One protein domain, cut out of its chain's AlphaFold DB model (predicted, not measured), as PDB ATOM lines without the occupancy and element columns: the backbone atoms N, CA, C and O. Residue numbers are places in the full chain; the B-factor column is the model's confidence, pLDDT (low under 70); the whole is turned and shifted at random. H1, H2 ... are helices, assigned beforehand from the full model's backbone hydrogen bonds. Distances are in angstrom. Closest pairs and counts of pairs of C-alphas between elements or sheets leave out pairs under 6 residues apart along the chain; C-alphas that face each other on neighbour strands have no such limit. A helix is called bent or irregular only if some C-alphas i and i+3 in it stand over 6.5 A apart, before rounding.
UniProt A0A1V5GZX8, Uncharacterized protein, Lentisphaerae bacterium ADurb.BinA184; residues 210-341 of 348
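This is residues 210 to 341 of the 348 residues of an uncharacterized protein of Lentisphaerae bacterium ADurb.BinA184 (UniProt A0A1V5GZX8). The model is a long, slender rod: one very long helix, H3, runs along nearly its whole length, and H2 and H4 fold back along its two ends, H2 beside its first part and H4 beside its later part. H2 and H4 thus form a second, broken row beside H3, with the start of H2 and the end of H4 meeting partway along the rod, and the short helix H1 is set crosswise near that meeting place. The printed part has 132 residues with four named helices in the order H1, H2, H3, H4 and no named strand; its class is all helix. It is extended, with a radius of gyration of the C-alphas of 23.6 A, and the C-alphas span 84 by 25 by 21 A along their three main axes.

The printed part begins at Ser 210, and H1 takes residues 213 to 222, 14.3 A from first to last C-alpha, with C-alpha 213 at (139.123, 110.210, 66.411). H2 takes residues 224 to 249 and is 36.7 A long from first to last C-alpha. It has a kink of 28 degrees near residue 243, and it is irregular, but only just: C-alphas 244 and 247 are 6.9 A apart. H3, the longest helix, takes residues 256 to 306 and measures 71.9 A, from C-alpha 256 at (104.790, 91.182, 69.935) to C-alpha 306 at (176.543, 86.956, 71.311). It has a kink of 32 degrees near residue 280, yet it is neither bent nor irregular, though only just: C-alphas 279 and 282 are 6.1 A apart. H4 takes residues 313 to 340, 40.8 A from first to last C-alpha, and its last C-alpha is at (133.374, 94.712, 67.213).

H1 and H2 are close but not clearly touching; their closest C-alphas, those of Lys 220 and Val 227, are 6.1 A apart, and the two run opposite ways at a steep tilt of 66 degrees. H1 and H4 only just touch, with 3 pairs of C-alphas within 8 A, and H4 does so with residues 335 to 336 alone. The closest C-alphas there are those of Ile 219 and Leu 335, 7.4 A apart, and the lines of H1 and H4 are about perpendicular at 86 degrees. H1 and H3 are apart. H2 and H3 form a helical hairpin and touch, H3 with residues 258 to 277 alone. Their closest C-alphas are those of Gly 229 and Leu 273, 5.1 A apart, and they run opposite ways at a shallow tilt of 33 degrees, only just short of steep. H3 and H4 form a second helical hairpin and touch, running opposite ways at a shallow tilt of 9 degrees, with the C-alphas of Ile 295 and Arg 319 closest at 5.5 A. H2 and H4 touch with residues 226 to 230 and 339 to 340 alone, their closest C-alphas being those of Arg 230 and Val 339 at 7.4 A. They run the same way at a shallow tilt of 24 degrees. The helix packing is mostly aligned, with 3 of 4 touching pairs at a shallow tilt. In H1 and H4 every O i to N i+4 pair is within hydrogen-bond range; in H2 20 of 22 pairs are, and in H3 45 of 47.

The outline is a rod, and the two C-alphas farthest apart, those of Lys 252 and Asp 309, are 84.3 A from each other. The first and last printed C-alphas, those of Ser 210 and Lys 341, are 9.2 A apart. The printed part has no cut. The link from H1 to H2 is tight, those from H2 to H3 and from H3 to H4 are short, and no link is long. The mean pLDDT of the printed part is 81.6, and confidence is under 70 at residues 210 to 216, residues 246 to 254 and residue 340.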
ATOM      1  N   SER A 210     133.624 104.180  71.093       62.59
ATOM      2  CA  SER A 210     134.635 104.265  72.160       62.59
ATOM      3  C   SER A 210     136.078 104.177  71.635       62.59
ATOM      4  O   SER A 210     136.955 103.609  72.283       62.59
ATOM      5  N   VAL A 211     136.322 104.731  70.445       61.31
ATOM      6  CA  VAL A 211     137.629 104.814  69.788       61.31
ATOM      7  C   VAL A 211     138.039 106.285  69.687       61.31
ATOM      8  O   VAL A 211     137.199 107.175  69.587       61.31
ATOM      9  N   ASP A 212     139.341 106.555  69.719       65.94
ATOM     10  CA  ASP A 212     139.873 107.887  69.423       65.94
ATOM     11  C   ASP A 212     139.571 108.321  67.966       65.94
ATOM     12  O   ASP A 212     139.403 107.489  67.073       65.94
ATOM     13  N   ARG A 213     139.498 109.635  67.714       62.97
ATOM     14  CA  ARG A 213     139.123 110.210  66.411       62.97
ATOM     15  C   ARG A 213     140.099 109.850  65.290       62.97
ATOM     16  O   ARG A 213     139.649 109.520  64.193       62.97
ATOM     17  N   GLU A 214     141.405 109.916  65.536       67.69
ATOM     18  CA  GLU A 214     142.411 109.605  64.511       67.69
ATOM     19  C   GLU A 214     142.352 108.122  64.150       67.69
ATOM     20  O   GLU A 214     142.327 107.737  62.979       67.69
ATOM     21  N   ARG A 215     142.220 107.293  65.184       68.31
ATOM     22  CA  ARG A 215     142.033 105.847  65.069       68.31
ATOM     23  C   ARG A 215     140.755 105.493  64.299       68.31
ATOM     24  O   ARG A 215     140.772 104.586  63.470       68.31
ATOM     25  N   PHE A 216     139.664 106.228  64.509       68.19
ATOM     26  CA  PHE A 216     138.408 106.021  63.786       68.19
ATOM     27  C   PHE A 216     138.516 106.330  62.285       68.19
ATOM     28  O   PHE A 216     138.058 105.530  61.469       68.19
ATOM     29  N   GLU A 217     139.147 107.438  61.884       71.38
ATOM     30  CA  GLU A 217     139.320 107.757  60.455       71.38
ATOM     31  C   GLU A 217     140.242 106.754  59.738       71.38
ATOM     32  O   GLU A 217     140.007 106.406  58.575       71.38
ATOM     33  N   GLN A 218     141.245 106.216  60.441       73.81
ATOM     34  CA  GLN A 218     142.065 105.113  59.932       73.81
ATOM     35  C   GLN A 218     141.226 103.858  59.671       73.81
ATOM     36  O   GLN A 218     141.300 103.293  58.578       73.81
ATOM     37  N   ILE A 219     140.386 103.449  60.631       73.94
ATOM     38  CA  ILE A 219     139.485 102.299  60.467       73.94
ATOM     39  C   ILE A 219     138.508 102.540  59.318       73.94
ATOM     40  O   ILE A 219     138.307 101.662  58.489       73.94
ATOM     41  N   LYS A 220     137.908 103.726  59.243       76.69
ATOM     42  CA  LYS A 220     136.924 104.074  58.212       76.69
ATOM     43  C   LYS A 220     137.499 104.009  56.801       76.69
ATOM     44  O   LYS A 220     136.784 103.644  55.873       76.69
ATOM     45  N   THR A 221     138.782 104.321  56.652       77.69
ATOM     46  CA  THR A 221     139.490 104.229  55.374       77.69
ATOM     47  C   THR A 221     139.909 102.790  55.061       77.69
ATOM     48  O   THR A 221     139.793 102.355  53.919       77.69
ATOM     49  N   GLN A 222     140.391 102.038  56.056       79.81
ATOM     50  CA  GLN A 222     140.926 100.682  55.861       79.81
ATOM     51  C   GLN A 222     139.836  99.595  55.814       79.81
ATOM     52  O   GLN A 222     139.986  98.613  55.091       79.81
ATOM     53  N   TYR A 223     138.738  99.779  56.548       83.06
ATOM     54  CA  TYR A 223     137.661  98.803  56.757       83.06
ATOM     55  C   TYR A 223     136.270  99.466  56.674       83.06
ATOM     56  O   TYR A 223     135.508  99.469  57.651       83.06
ATOM     57  N   PRO A 224     135.907 100.068  55.523       79.06
ATOM     58  CA  PRO A 224     134.646 100.799  55.376       79.06
ATOM     59  C   PRO A 224     133.409  99.909  55.582       79.06
ATOM     60  O   PRO A 224     132.400 100.366  56.117       79.06
ATOM     61  N   ASP A 225     133.499  98.628  55.220       78.88
ATOM     62  CA  ASP A 225     132.453  97.618  55.399       78.88
ATOM     63  C   ASP A 225     132.159  97.328  56.878       78.88
ATOM     64  O   ASP A 225     131.000  97.171  57.264       78.88
ATOM     65  N   VAL A 226     133.191  97.312  57.725       81.81
ATOM     66  CA  VAL A 226     133.054  97.126  59.177       81.81
ATOM     67  C   VAL A 226     132.365  98.331  59.818       81.81
ATOM     68  O   VAL A 226     131.450  98.165  60.630       81.81
ATOM     69  N   VAL A 227     132.756  99.548  59.426       77.00
ATOM     70  CA  VAL A 227     132.123 100.787  59.909       77.00
ATOM     71  C   VAL A 227     130.656 100.843  59.486       77.00
ATOM     72  O   VAL A 227     129.785 101.162  60.298       77.00
ATOM     73  N   GLU A 228     130.350 100.471  58.244       75.56
ATOM     74  CA  GLU A 228     128.974 100.413  57.754       75.56
ATOM     75  C   GLU A 228     128.145  99.327  58.461       75.56
ATOM     76  O   GLU A 228     126.999  99.567  58.846       75.56
ATOM     77  N   GLY A 229     128.721  98.149  58.705       78.69
ATOM     78  CA  GLY A 229     128.076  97.097  59.488       78.69
ATOM     79  C   GLY A 229     127.740  97.563  60.907       78.69
ATOM     80  O   GLY A 229     126.616  97.372  61.377       78.69
ATOM     81  N   ARG A 230     128.674  98.257  61.571       79.38
ATOM     82  CA  ARG A 230     128.461  98.826  62.908       79.38
ATOM     83  C   ARG A 230     127.351  99.872  62.913       79.38
ATOM     84  O   ARG A 230     126.496  99.849  63.798       79.38
ATOM     85  N   ARG A 231     127.313 100.731  61.891       74.25
ATOM     86  CA  ARG A 231     126.236 101.709  61.679       74.25
ATOM     87  C   ARG A 231     124.863 101.053  61.595       74.25
ATOM     88  O   ARG A 231     123.935 101.570  62.219       74.25
ATOM     89  N   ARG A 232     124.743  99.955  60.841       77.81
ATOM     90  CA  ARG A 232     123.482  99.219  60.641       77.81
ATOM     91  C   ARG A 232     123.002  98.551  61.925       77.81
ATOM     92  O   ARG A 232     121.829  98.662  62.254       77.81
ATOM     93  N   VAL A 233     123.901  97.915  62.680       80.44
ATOM     94  CA  VAL A 233     123.569  97.342  63.999       80.44
ATOM     95  C   VAL A 233     123.012  98.416  64.925       80.44
ATOM     96  O   VAL A 233     122.004  98.199  65.588       80.44
ATOM     97  N   GLN A 234     123.620  99.601  64.932       76.12
ATOM     98  CA  GLN A 234     123.144 100.697  65.762       76.12
ATOM     99  C   GLN A 234     121.767 101.215  65.335       76.12
ATOM    100  O   GLN A 234     120.961 101.520  66.202       76.12
ATOM    101  N   ASP A 235     121.459 101.257  64.035       73.69
ATOM    102  CA  ASP A 235     120.098 101.568  63.563       73.69
ATOM    103  C   ASP A 235     119.072 100.530  64.030       73.69
ATOM    104  O   ASP A 235     117.984 100.888  64.470       73.69
ATOM    105  N   LEU A 236     119.435  99.247  64.005       79.88
ATOM    106  CA  LEU A 236     118.559  98.163  64.458       79.88
ATOM    107  C   LEU A 236     118.312  98.202  65.975       79.88
ATOM    108  O   LEU A 236     117.201  97.915  66.414       79.88
ATOM    109  N   ILE A 237     119.315  98.591  66.775       79.50
ATOM    110  CA  ILE A 237     119.152  98.801  68.226       79.50
ATOM    111  C   ILE A 237     118.094  99.875  68.488       79.50
ATOM    112  O   ILE A 237     117.248  99.705  69.360       79.50
ATOM    113  N   VAL A 238     118.129 100.962  67.722       74.50
ATOM    114  CA  VAL A 238     117.192 102.083  67.855       74.50
ATOM    115  C   VAL A 238     115.789 101.683  67.454       74.50
ATOM    116  O   VAL A 238     114.855 101.939  68.205       74.50
ATOM    117  N   ASP A 239     115.649 101.017  66.308       76.06
ATOM    118  CA  ASP A 239     114.360 100.521  65.825       76.06
ATOM    119  C   ASP A 239     113.692  99.609  66.862       76.06
ATOM    120  O   ASP A 239     112.495  99.718  67.131       76.06
ATOM    121  N   LEU A 240     114.482  98.729  67.480       80.62
ATOM    122  CA  LEU A 240     114.018  97.846  68.540       80.62
ATOM    123  C   LEU A 240     113.598  98.623  69.798       80.62
ATOM    124  O   LEU A 240     112.576  98.304  70.406       80.62
ATOM    125  N   ASP A 241     114.376  99.624  70.203       77.81
ATOM    126  CA  ASP A 241     114.086 100.440  71.384       77.81
ATOM    127  C   ASP A 241     112.824 101.304  71.179       77.81
ATOM    128  O   ASP A 241     112.015 101.465  72.094       77.81
ATOM    129  N   GLU A 242     112.588 101.789  69.955       73.00
ATOM    130  CA  GLU A 242     111.363 102.493  69.560       73.00
ATOM    131  C   GLU A 242     110.127 101.595  69.621       73.00
ATOM    132  O   GLU A 242     109.117 101.979  70.216       73.00
ATOM    133  N   LEU A 243     110.217 100.383  69.067       75.00
ATOM    134  CA  LEU A 243     109.140  99.395  69.144       75.00
ATOM    135  C   LEU A 243     108.806  99.041  70.600       75.00
ATOM    136  O   LEU A 243     107.636  98.907  70.950       75.00
ATOM    137  N   LYS A 244     109.813  98.958  71.476       77.44
ATOM    138  CA  LYS A 244     109.613  98.698  72.910       77.44
ATOM    139  C   LYS A 244     109.003  99.887  73.664       77.44
ATOM    140  O   LYS A 244     108.270  99.670  74.626       77.44
ATOM    141  N   LYS A 245     109.276 101.130  73.249       75.25
ATOM    142  CA  LYS A 245     108.800 102.365  73.913       75.25
ATOM    143  C   LYS A 245     107.450 102.877  73.406       75.25
ATOM    144  O   LYS A 245     106.775 103.602  74.135       75.25
ATOM    145  N   ALA A 246     107.021 102.498  72.204       65.44
ATOM    146  CA  ALA A 246     105.741 102.920  71.631       65.44
ATOM    147  C   ALA A 246     104.499 102.638  72.520       65.44
ATOM    148  O   ALA A 246     103.650 103.528  72.612       65.44
ATOM    149  N   PRO A 247     104.396 101.507  73.255       60.72
ATOM    150  CA  PRO A 247     103.288 101.268  74.185       60.72
ATOM    151  C   PRO A 247     103.231 102.278  75.343       60.72
ATOM    152  O   PRO A 247     102.151 102.644  75.794       60.72
ATOM    153  N   ALA A 248     104.388 102.763  75.811       59.28
ATOM    154  CA  ALA A 248     104.478 103.737  76.902       59.28
ATOM    155  C   ALA A 248     104.140 105.174  76.455       59.28
ATOM    156  O   ALA A 248     103.809 106.015  77.286       59.28
ATOM    157  N   ALA A 249     104.189 105.456  75.150       60.09
ATOM    158  CA  ALA A 249     103.906 106.770  74.565       60.09
ATOM    159  C   ALA A 249     102.422 106.979  74.185       60.09
ATOM    160  O   ALA A 249     102.097 107.934  73.480       60.09
ATOM    161  N   GLY A 250     101.518 106.089  74.614       53.03
ATOM    162  CA  GLY A 250     100.083 106.176  74.310       53.03
ATOM    163  C   GLY A 250      99.697 105.735  72.892       53.03
ATOM    164  O   GLY A 250      98.568 105.980  72.463       53.03
ATOM    165  N   ALA A 251     100.609 105.091  72.152       61.47
ATOM    166  CA  ALA A 251     100.300 104.465  70.868       61.47
ATOM    167  C   ALA A 251      99.567 103.120  71.064       61.47
ATOM    168  O   ALA A 251      99.527 102.571  72.165       61.47
ATOM    169  N   LYS A 252      98.975 102.578  69.986       63.44
ATOM    170  CA  LYS A 252      98.354 101.238  70.002       63.44
ATOM    171  C   LYS A 252      99.345 100.184  70.535       63.44
ATOM    172  O   LYS A 252     100.547 100.351  70.323       63.44
ATOM    173  N   PRO A 253      98.863  99.092  71.164       61.69
ATOM    174  CA  PRO A 253      99.723  97.983  71.562       61.69
ATOM    175  C   PRO A 253     100.540  97.518  70.357       61.69
ATOM    176  O   PRO A 253      99.970  97.219  69.307       61.69
ATOM    177  N   VAL A 254     101.864  97.509  70.497       67.00
ATOM    178  CA  VAL A 254     102.765  96.995  69.462       67.00
ATOM    179  C   VAL A 254     102.580  95.485  69.379       67.00
ATOM    180  O   VAL A 254     102.507  94.820  70.415       67.00
ATOM    181  N   ASP A 255     102.486  94.943  68.163       76.25
ATOM    182  CA  ASP A 255     102.393  93.498  67.962       76.25
ATOM    183  C   ASP A 255     103.689  92.843  68.484       76.25
ATOM    184  O   ASP A 255     104.779  93.171  68.003       76.25
ATOM    185  N   PRO A 256     103.619  91.903  69.446       77.06
ATOM    186  CA  PRO A 256     104.790  91.182  69.935       77.06
ATOM    187  C   PRO A 256     105.619  90.542  68.815       77.06
ATOM    188  O   PRO A 256     106.836  90.429  68.941       77.06
ATOM    189  N   ARG A 257     104.988  90.162  67.695       80.94
ATOM    190  CA  ARG A 257     105.677  89.601  66.523       80.94
ATOM    191  C   ARG A 257     106.593  90.611  65.838       80.94
ATOM    192  O   ARG A 257     107.639  90.216  65.332       80.94
ATOM    193  N   GLU A 258     106.243  91.895  65.839       79.56
ATOM    194  CA  GLU A 258     107.083  92.958  65.274       79.56
ATOM    195  C   GLU A 258     108.325  93.202  66.133       79.56
ATOM    196  O   GLU A 258     109.418  93.381  65.598       79.56
ATOM    197  N   VAL A 259     108.180  93.134  67.461       82.06
ATOM    198  CA  VAL A 259     109.309  93.228  68.399       82.06
ATOM    199  C   VAL A 259     110.252  92.037  68.221       82.06
ATOM    200  O   VAL A 259     111.464  92.230  68.128       82.06
ATOM    201  N   THR A 260     109.713  90.820  68.114       82.94
ATOM    202  CA  THR A 260     110.517  89.612  67.869       82.94
ATOM    203  C   THR A 260     111.234  89.683  66.522       82.94
ATOM    204  O   THR A 260     112.439  89.465  66.466       82.94
ATOM    205  N   ALA A 261     110.547  90.084  65.449       82.50
ATOM    206  CA  ALA A 261     111.169  90.239  64.134       82.50
ATOM    207  C   ALA A 261     112.260  91.328  64.120       82.50
ATOM    208  O   ALA A 261     113.270  91.191  63.429       82.50
ATOM    209  N   ALA A 262     112.086  92.419  64.872       81.50
ATOM    210  CA  ALA A 262     113.115  93.445  65.029       81.50
ATOM    211  C   ALA A 262     114.329  92.934  65.820       81.50
ATOM    212  O   ALA A 262     115.464  93.219  65.437       81.50
ATOM    213  N   GLN A 263     114.104  92.137  66.870       84.75
ATOM    214  CA  GLN A 263     115.170  91.482  67.631       84.75
ATOM    215  C   GLN A 263     115.958  90.496  66.755       84.75
ATOM    216  O   GLN A 263     117.181  90.569  66.713       84.75
ATOM    217  N   GLU A 264     115.278  89.649  65.978       87.00
ATOM    218  CA  GLU A 264     115.921  88.710  65.049       87.00
ATOM    219  C   GLU A 264     116.762  89.434  63.986       87.00
ATOM    220  O   GLU A 264     117.874  89.011  63.663       87.00
ATOM    221  N   ARG A 265     116.270  90.565  63.462       86.50
ATOM    222  CA  ARG A 265     117.036  91.411  62.531       86.50
ATOM    223  C   ARG A 265     118.272  92.010  63.192       86.50
ATOM    224  O   ARG A 265     119.323  92.048  62.552       86.50
ATOM    225  N   LEU A 266     118.158  92.475  64.438       86.62
ATOM    226  CA  LEU A 266     119.292  92.983  65.208       86.62
ATOM    227  C   LEU A 266     120.348  91.892  65.410       86.62
ATOM    228  O   LEU A 266     121.520  92.125  65.114       86.62
ATOM    229  N   ASP A 267     119.938  90.700  65.834       85.88
ATOM    230  CA  ASP A 267     120.841  89.575  66.070       85.88
ATOM    231  C   ASP A 267     121.542  89.146  64.771       85.88
ATOM    232  O   ASP A 267     122.766  88.985  64.744       85.88
ATOM    233  N   ALA A 268     120.803  89.062  63.659       85.50
ATOM    234  CA  ALA A 268     121.371  88.801  62.337       85.50
ATOM    235  C   ALA A 268     122.356  89.901  61.897       85.50
ATOM    236  O   ALA A 268     123.416  89.609  61.341       85.50
ATOM    237  N   GLY A 269     122.044  91.171  62.173       85.12
ATOM    238  CA  GLY A 269     122.933  92.303  61.910       85.12
ATOM    239  C   GLY A 269     124.232  92.236  62.718       85.12
ATOM    240  O   GLY A 269     125.309  92.475  62.171       85.12
ATOM    241  N   ILE A 270     124.151  91.866  64.001       86.00
ATOM    242  CA  ILE A 270     125.318  91.677  64.877       86.00
ATOM    243  C   ILE A 270     126.185  90.527  64.362       86.00
ATOM    244  O   ILE A 270     127.401  90.686  64.255       86.00
ATOM    245  N   GLN A 271     125.578  89.399  63.989       86.44
ATOM    246  CA  GLN A 271     126.307  88.266  63.414       86.44
ATOM    247  C   GLN A 271     126.997  88.642  62.098       86.44
ATOM    248  O   GLN A 271     128.166  88.308  61.900       86.44
ATOM    249  N   ALA A 272     126.319  89.387  61.220       85.88
ATOM    250  CA  ALA A 272     126.903  89.867  59.970       85.88
ATOM    251  C   ALA A 272     128.093  90.811  60.212       85.88
ATOM    252  O   ALA A 272     129.123  90.686  59.547       85.88
ATOM    253  N   LEU A 273     127.993  91.714  61.196       85.44
ATOM    254  CA  LEU A 273     129.100  92.580  61.606       85.44
ATOM    255  C   LEU A 273     130.286  91.762  62.130       85.44
ATOM    256  O   LEU A 273     131.415  91.971  61.691       85.44
ATOM    257  N   GLN A 274     130.044  90.812  63.034       84.94
ATOM    258  CA  GLN A 274     131.094  89.950  63.581       84.94
ATOM    259  C   GLN A 274     131.771  89.115  62.490       84.94
ATOM    260  O   GLN A 274     132.995  88.986  62.487       84.94
ATOM    261  N   ALA A 275     131.005  88.594  61.529       84.38
ATOM    262  CA  ALA A 275     131.546  87.876  60.381       84.38
ATOM    263  C   ALA A 275     132.410  88.784  59.488       84.38
ATOM    264  O   ALA A 275     133.502  88.381  59.079       84.38
ATOM    265  N   GLY A 276     131.962  90.018  59.234       84.75
ATOM    266  CA  GLY A 276     132.731  91.030  58.504       84.75
ATOM    267  C   GLY A 276     134.045  91.381  59.205       84.75
ATOM    268  O   GLY A 276     135.101  91.380  58.583       84.75
ATOM    269  N   ILE A 277     134.013  91.573  60.523       86.12
ATOM    270  CA  ILE A 277     135.216  91.823  61.329       86.12
ATOM    271  C   ILE A 277     136.159  90.615  61.299       86.12
ATOM    272  O   ILE A 277     137.359  90.769  61.079       86.12
ATOM    273  N   ALA A 278     135.630  89.399  61.454       84.44
ATOM    274  CA  ALA A 278     136.421  88.171  61.437       84.44
ATOM    275  C   ALA A 278     137.132  87.936  60.093       84.44
ATOM    276  O   ALA A 278     138.209  87.333  60.072       84.44
ATOM    277  N   LYS A 279     136.562  88.420  58.980       87.25
ATOM    278  CA  LYS A 279     137.192  88.386  57.652       87.25
ATOM    279  C   LYS A 279     138.520  89.146  57.630       87.25
ATOM    280  O   LYS A 279     139.446  88.703  56.958       87.25
ATOM    281  N   HIS A 280     138.613  90.245  58.378       86.12
ATOM    282  CA  HIS A 280     139.807  91.090  58.452       86.12
ATOM    283  C   HIS A 280     140.733  90.695  59.606       86.12
ATOM    284  O   HIS A 280     141.946  90.659  59.430       86.12
ATOM    285  N   LEU A 281     140.179  90.314  60.762       86.50
ATOM    286  CA  LEU A 281     140.970  89.909  61.930       86.50
ATOM    287  C   LEU A 281     141.786  88.638  61.689       86.50
ATOM    288  O   LEU A 281     142.956  88.594  62.055       86.50
ATOM    289  N   LYS A 282     141.205  87.603  61.067       87.19
ATOM    290  CA  LYS A 282     141.890  86.308  60.904       87.19
ATOM    291  C   LYS A 282     143.191  86.411  60.088       87.19
ATOM    292  O   LYS A 282     144.186  85.828  60.519       87.19
ATOM    293  N   PRO A 283     143.228  87.110  58.936       88.62
ATOM    294  CA  PRO A 283     144.479  87.372  58.228       88.62
ATOM    295  C   PRO A 283     145.509  88.114  59.085       88.62
ATOM    296  O   PRO A 283     146.649  87.665  59.165       88.62
ATOM    297  N   LEU A 284     145.100  89.183  59.775       87.25
ATOM    298  CA  LEU A 284     146.001  90.007  60.589       87.25
ATOM    299  C   LEU A 284     146.583  89.235  61.780       87.25
ATOM    300  O   LEU A 284     147.769  89.348  62.069       87.25
ATOM    301  N   GLN A 285     145.771  88.407  62.442       87.62
ATOM    302  CA  GLN A 285     146.224  87.540  63.535       87.62
ATOM    303  C   GLN A 285     147.263  86.525  63.044       87.62
ATOM    304  O   GLN A 285     148.301  86.357  63.675       87.62
ATOM    305  N   ARG A 286     147.040  85.904  61.877       89.81
ATOM    306  CA  ARG A 286     148.024  84.988  61.271       89.81
ATOM    307  C   ARG A 286     149.330  85.690  60.910       89.81
ATOM    308  O   ARG A 286     150.399  85.109  61.074       89.81
ATOM    309  N   GLU A 287     149.243  86.914  60.400       89.81
ATOM    310  CA  GLU A 287     150.409  87.728  60.059       89.81
ATOM    311  C   GLU A 287     151.210  88.112  61.310       89.81
ATOM    312  O   GLU A 287     152.424  87.912  61.348       89.81
ATOM    313  N   SER A 288     150.524  88.548  62.370       88.44
ATOM    314  CA  SER A 288     151.111  88.834  63.684       88.44
ATOM    315  C   SER A 288     151.794  87.597  64.289       88.44
ATOM    316  O   SER A 288     152.958  87.669  64.684       88.44
ATOM    317  N   GLU A 289     151.146  86.426  64.261       91.06
ATOM    318  CA  GLU A 289     151.746  85.163  64.715       91.06
ATOM    319  C   GLU A 289     152.990  84.767  63.901       91.06
ATOM    320  O   GLU A 289     153.969  84.251  64.450       91.06
ATOM    321  N   ALA A 290     152.967  84.971  62.581       90.56
ATOM    322  CA  ALA A 290     154.102  84.670  61.716       90.56
ATOM    323  C   ALA A 290     155.286  85.614  61.976       90.56
ATOM    324  O   ALA A 290     156.432  85.156  62.014       90.56
ATOM    325  N   LEU A 291     155.018  86.905  62.184       90.06
ATOM    326  CA  LEU A 291     156.029  87.904  62.530       90.06
ATOM    327  C   LEU A 291     156.644  87.636  63.898       90.06
ATOM    328  O   LEU A 291     157.870  87.603  63.996       90.06
ATOM    329  N   GLN A 292     155.830  87.326  64.909       92.06
ATOM    330  CA  GLN A 292     156.327  86.955  66.233       92.06
ATOM    331  C   GLN A 292     157.295  85.767  66.148       92.06
ATOM    332  O   GLN A 292     158.412  85.841  66.649       92.06
ATOM    333  N   LYS A 293     156.941  84.711  65.398       94.06
ATOM    334  CA  LYS A 293     157.840  83.563  65.182       94.06
ATOM    335  C   LYS A 293     159.158  83.948  64.500       94.06
ATOM    336  O   LYS A 293     160.176  83.298  64.739       94.06
ATOM    337  N   ARG A 294     159.166  84.948  63.610       92.31
ATOM    338  CA  ARG A 294     160.406  85.443  62.977       92.31
ATOM    339  C   ARG A 294     161.250  86.246  63.964       92.31
ATOM    340  O   ARG A 294     162.461  86.041  63.987       92.31
ATOM    341  N   ILE A 295     160.620  87.088  64.783       90.19
ATOM    342  CA  ILE A 295     161.275  87.839  65.862       90.19
ATOM    343  C   ILE A 295     161.930  86.872  66.852       90.19
ATOM    344  O   ILE A 295     163.118  87.016  67.128       90.19
ATOM    345  N   ASP A 296     161.216  85.831  67.290       93.19
ATOM    346  CA  ASP A 296     161.738  84.827  68.224       93.19
ATOM    347  C   ASP A 296     162.973  84.111  67.645       93.19
ATOM    348  O   ASP A 296     164.014  84.015  68.295       93.19
ATOM    349  N   ARG A 297     162.914  83.688  66.372       92.69
ATOM    350  CA  ARG A 297     164.059  83.063  65.678       92.69
ATOM    351  C   ARG A 297     165.250  84.009  65.524       92.69
ATOM    352  O   ARG A 297     166.397  83.568  65.599       92.69
ATOM    353  N   LEU A 298     165.011  85.293  65.254       89.06
ATOM    354  CA  LEU A 298     166.083  86.290  65.196       89.06
ATOM    355  C   LEU A 298     166.694  86.511  66.577       89.06
ATOM    356  O   LEU A 298     167.917  86.581  66.681       89.06
ATOM    357  N   GLN A 299     165.880  86.537  67.630       91.88
ATOM    358  CA  GLN A 299     166.358  86.653  69.001       91.88
ATOM    359  C   GLN A 299     167.251  85.461  69.386       91.88
ATOM    360  O   GLN A 299     168.359  85.670  69.874       91.88
ATOM    361  N   GLU A 300     166.858  84.228  69.052       93.06
ATOM    362  CA  GLU A 300     167.696  83.033  69.257       93.06
ATOM    363  C   GLU A 300     169.038  83.111  68.506       93.06
ATOM    364  O   GLU A 300     170.086  82.700  69.024       93.06
ATOM    365  N   ARG A 301     169.032  83.655  67.278       90.50
ATOM    366  CA  ARG A 301     170.251  83.882  66.486       90.50
ATOM    367  C   ARG A 301     171.149  84.943  67.114       90.50
ATOM    368  O   ARG A 301     172.356  84.719  67.181       90.50
ATOM    369  N   ILE A 302     170.579  86.051  67.589       89.38
ATOM    370  CA  ILE A 302     171.301  87.117  68.297       89.38
ATOM    371  C   ILE A 302     171.948  86.548  69.561       89.38
ATOM    372  O   ILE A 302     173.148  86.722  69.763       89.38
ATOM    373  N   ASP A 303     171.198  85.806  70.374       90.44
ATOM    374  CA  ASP A 303     171.703  85.220  71.619       90.44
ATOM    375  C   ASP A 303     172.822  84.203  71.348       90.44
ATOM    376  O   ASP A 303     173.846  84.184  72.034       90.44
ATOM    377  N   SER A 304     172.669  83.385  70.301       90.25
ATOM    378  CA  SER A 304     173.692  82.425  69.869       90.25
ATOM    379  C   SER A 304     174.952  83.100  69.321       90.25
ATOM    380  O   SER A 304     176.055  82.601  69.536       90.25
ATOM    381  N   ALA A 305     174.809  84.210  68.598       87.56
ATOM    382  CA  ALA A 305     175.925  84.974  68.048       87.56
ATOM    383  C   ALA A 305     176.675  85.755  69.135       87.56
ATOM    384  O   ALA A 305     177.905  85.730  69.140       87.56
ATOM    385  N   ARG A 306     175.959  86.330  70.112       89.25
ATOM    386  CA  ARG A 306     176.543  86.956  71.311       89.25
ATOM    387  C   ARG A 306     177.343  85.963  72.144       89.25
ATOM    388  O   ARG A 306     178.461  86.266  72.524       89.25
ATOM    389  N   LYS A 307     176.835  84.740  72.350       90.31
ATOM    390  CA  LYS A 307     177.586  83.657  73.024       90.31
ATOM    391  C   LYS A 307     178.878  83.254  72.304       90.31
ATOM    392  O   LYS A 307     179.704  82.566  72.890       90.31
ATOM    393  N   ARG A 308     179.019  83.609  71.026       91.06
ATOM    394  CA  ARG A 308     180.193  83.324  70.191       91.06
ATOM    395  C   ARG A 308     181.020  84.586  69.903       91.06
ATOM    396  O   ARG A 308     181.822  84.541  68.974       91.06
ATOM    397  N   ASP A 309     180.770  85.689  70.617       84.25
ATOM    398  CA  ASP A 309     181.404  87.004  70.429       84.25
ATOM    399  C   ASP A 309     181.392  87.508  68.971       84.25
ATOM    400  O   ASP A 309     182.340  88.120  68.480       84.25
ATOM    401  N   ARG A 310     180.305  87.238  68.235       86.19
ATOM    402  CA  ARG A 310     180.114  87.707  66.852       86.19
ATOM    403  C   ARG A 310     179.306  89.003  66.813       86.19
ATOM    404  O   ARG A 310     178.448  89.225  67.663       86.19
ATOM    405  N   ASN A 311     179.527  89.816  65.778       84.94
ATOM    406  CA  ASN A 311     178.700  90.996  65.517       84.94
ATOM    407  C   ASN A 311     177.235  90.578  65.248       84.94
ATOM    408  O   ASN A 311     176.991  89.655  64.472       84.94
ATOM    409  N   VAL A 312     176.286  91.265  65.892       91.88
ATOM    410  CA  VAL A 312     174.832  91.044  65.800       91.88
ATOM    411  C   VAL A 312     174.058  92.270  65.313       91.88
ATOM    412  O   VAL A 312     172.829  92.275  65.363       91.88
ATOM    413  N   ASP A 313     174.740  93.324  64.862       88.56
ATOM    414  CA  ASP A 313     174.112  94.602  64.504       88.56
ATOM    415  C   ASP A 313     173.044  94.442  63.419       88.56
ATOM    416  O   ASP A 313     171.989  95.075  63.474       88.56
ATOM    417  N   LYS A 314     173.297  93.579  62.429       88.94
ATOM    418  CA  LYS A 314     172.366  93.338  61.322       88.94
ATOM    419  C   LYS A 314     171.111  92.613  61.802       88.94
ATOM    420  O   LYS A 314     170.010  93.075  61.525       88.94
ATOM    421  N   GLU A 315     171.270  91.513  62.534       86.38
ATOM    422  CA  GLU A 315     170.155  90.756  63.105       86.38
ATOM    423  C   GLU A 315     169.352  91.579  64.115       86.38
ATOM    424  O   GLU A 315     168.131  91.459  64.160       86.38
ATOM    425  N   THR A 316     170.019  92.438  64.891       87.94
ATOM    426  CA  THR A 316     169.357  93.342  65.843       87.94
ATOM    427  C   THR A 316     168.491  94.359  65.101       87.94
ATOM    428  O   THR A 316     167.310  94.473  65.407       87.94
ATOM    429  N   LYS A 317     169.023  95.009  64.054       90.94
ATOM    430  CA  LYS A 317     168.244  95.927  63.205       90.94
ATOM    431  C   LYS A 317     167.060  95.242  62.521       90.94
ATOM    432  O   LYS A 317     165.984  95.824  62.443       90.94
ATOM    433  N   GLU A 318     167.249  94.020  62.022       90.31
ATOM    434  CA  GLU A 318     166.169  93.246  61.397       90.31
ATOM    435  C   GLU A 318     165.074  92.895  62.415       90.31
ATOM    436  O   GLU A 318     163.893  93.078  62.132       90.31
ATOM    437  N   ARG A 319     165.451  92.453  63.622       92.94
ATOM    438  CA  ARG A 319     164.508  92.180  64.715       92.94
ATOM    439  C   ARG A 319     163.727  93.435  65.104       92.94
ATOM    440  O   ARG A 319     162.512  93.354  65.266       92.94
ATOM    441  N   ASP A 320     164.408  94.567  65.252       89.75
ATOM    442  CA  ASP A 320     163.781  95.827  65.660       89.75
ATOM    443  C   ASP A 320     162.768  96.296  64.608       89.75
ATOM    444  O   ASP A 320     161.623  96.578  64.952       89.75
ATOM    445  N   GLY A 321     163.125  96.233  63.319       89.69
ATOM    446  CA  GLY A 321     162.194  96.539  62.227       89.69
ATOM    447  C   GLY A 321     160.954  95.636  62.212       89.69
ATOM    448  O   GLY A 321     159.836  96.126  62.073       89.69
ATOM    449  N   LEU A 322     161.119  94.325  62.425       88.12
ATOM    450  CA  LEU A 322     159.976  93.405  62.523       88.12
ATOM    451  C   LEU A 322     159.130  93.646  63.782       88.12
ATOM    452  O   LEU A 322     157.921  93.417  63.756       88.12
ATOM    453  N   THR A 323     159.741  94.109  64.875       87.69
ATOM    454  CA  THR A 323     159.028  94.453  66.115       87.69
ATOM    455  C   THR A 323     158.125  95.667  65.890       87.69
ATOM    456  O   THR A 323     156.953  95.622  66.254       87.69
ATOM    457  N   GLU A 324     158.609  96.700  65.195       90.69
ATOM    458  CA  GLU A 324     157.784  97.854  64.810       90.69
ATOM    459  C   GLU A 324     156.616  97.465  63.884       90.69
ATOM    460  O   GLU A 324     155.511  98.005  63.988       90.69
ATOM    461  N   GLU A 325     156.833  96.534  62.949       89.12
ATOM    462  CA  GLU A 325     155.761  96.001  62.096       89.12
ATOM    463  C   GLU A 325     154.714  95.227  62.909       89.12
ATOM    464  O   GLU A 325     153.509  95.391  62.689       89.12
ATOM    465  N   LEU A 326     155.158  94.427  63.882       89.81
ATOM    466  CA  LEU A 326     154.280  93.694  64.787       89.81
ATOM    467  C   LEU A 326     153.436  94.636  65.658       89.81
ATOM    468  O   LEU A 326     152.242  94.386  65.833       89.81
ATOM    469  N   GLU A 327     154.014  95.723  66.172       88.62
ATOM    470  CA  GLU A 327     153.282  96.739  66.937       88.62
ATOM    471  C   GLU A 327     152.160  97.364  66.096       88.62
ATOM    472  O   GLU A 327     151.003  97.378  66.519       88.62
ATOM    473  N   LYS A 328     152.453  97.759  64.847       86.50
ATOM    474  CA  LYS A 328     151.446  98.309  63.916       86.50
ATOM    475  C   LYS A 328     150.304  97.329  63.635       86.50
ATOM    476  O   LYS A 328     149.145  97.737  63.527       86.50
ATOM    477  N   LEU A 329     150.604  96.038  63.488       86.31
ATOM    478  CA  LEU A 329     149.577  95.007  63.296       86.31
ATOM    479  C   LEU A 329     148.753  94.770  64.561       86.31
ATOM    480  O   LEU A 329     147.534  94.629  64.474       86.31
ATOM    481  N   THR A 330     149.395  94.770  65.726       85.94
ATOM    482  CA  THR A 330     148.726  94.608  67.024       85.94
ATOM    483  C   THR A 330     147.761  95.761  67.295       85.94
ATOM    484  O   THR A 330     146.629  95.536  67.735       85.94
ATOM    485  N   ASP A 331     148.156  96.985  66.943       84.12
ATOM    486  CA  ASP A 331     147.286  98.159  66.987       84.12
ATOM    487  C   ASP A 331     146.071  97.992  66.065       84.12
ATOM    488  O   ASP A 331     144.934  98.176  66.499       84.12
ATOM    489  N   ARG A 332     146.271  97.564  64.810       82.50
ATOM    490  CA  ARG A 332     145.169  97.304  63.859       82.50
ATOM    491  C   ARG A 332     144.191  96.235  64.349       82.50
ATOM    492  O   ARG A 332     142.981  96.407  64.203       82.50
ATOM    493  N   ILE A 333     144.697  95.152  64.937       85.75
ATOM    494  CA  ILE A 333     143.871  94.092  65.534       85.75
ATOM    495  C   ILE A 333     143.026  94.672  66.673       85.75
ATOM    496  O   ILE A 333     141.802  94.539  66.660       85.75
ATOM    497  N   SER A 334     143.662  95.390  67.600       83.00
ATOM    498  CA  SER A 334     142.990  96.012  68.747       83.00
ATOM    499  C   SER A 334     141.891  96.990  68.312       83.00
ATOM    500  O   SER A 334     140.821  97.050  68.921       83.00
ATOM    501  N   LEU A 335     142.129  97.735  67.229       78.12
ATOM    502  CA  LEU A 335     141.161  98.651  66.629       78.12
ATOM    503  C   LEU A 335     139.925  97.929  66.079       78.12
ATOM    504  O   LEU A 335     138.798  98.320  66.384       78.12
ATOM    505  N   LEU A 336     140.117  96.863  65.302       80.62
ATOM    506  CA  LEU A 336     139.012  96.063  64.768       80.62
ATOM    507  C   LEU A 336     138.199  95.385  65.879       80.62
ATOM    508  O   LEU A 336     136.969  95.349  65.816       80.62
ATOM    509  N   GLU A 337     138.866  94.895  66.923       81.75
ATOM    510  CA  GLU A 337     138.201  94.316  68.093       81.75
ATOM    511  C   GLU A 337     137.378  95.351  68.869       81.75
ATOM    512  O   GLU A 337     136.257  95.055  69.289       81.75
ATOM    513  N   ALA A 338     137.886  96.579  69.028       75.69
ATOM    514  CA  ALA A 338     137.150  97.667  69.672       75.69
ATOM    515  C   ALA A 338     135.851  97.996  68.920       75.69
ATOM    516  O   ALA A 338     134.788  98.096  69.532       75.69
ATOM    517  N   VAL A 339     135.899  98.058  67.585       70.62
ATOM    518  CA  VAL A 339     134.712  98.290  66.744       70.62
ATOM    519  C   VAL A 339     133.722  97.123  66.803       70.62
ATOM    520  O   VAL A 339     132.509  97.327  66.690       70.62
ATOM    521  N   GLY A 340     134.207  95.903  67.031       68.69
ATOM    522  CA  GLY A 340     133.374  94.712  67.213       68.69
ATOM    523  C   GLY A 340     132.635  94.640  68.544       68.69
ATOM    524  O   GLY A 340     131.621  93.947  68.636       68.69
ATOM    525  N   LYS A 341     133.073  95.375  69.572       72.62
ATOM    526  CA  LYS A 341     132.389  95.413  70.874       72.62
ATOM    527  C   LYS A 341     131.107  96.233  70.775       72.62
ATOM    528  O   LYS A 341     131.121  97.461  70.867       72.62
TER     529      LYS A 341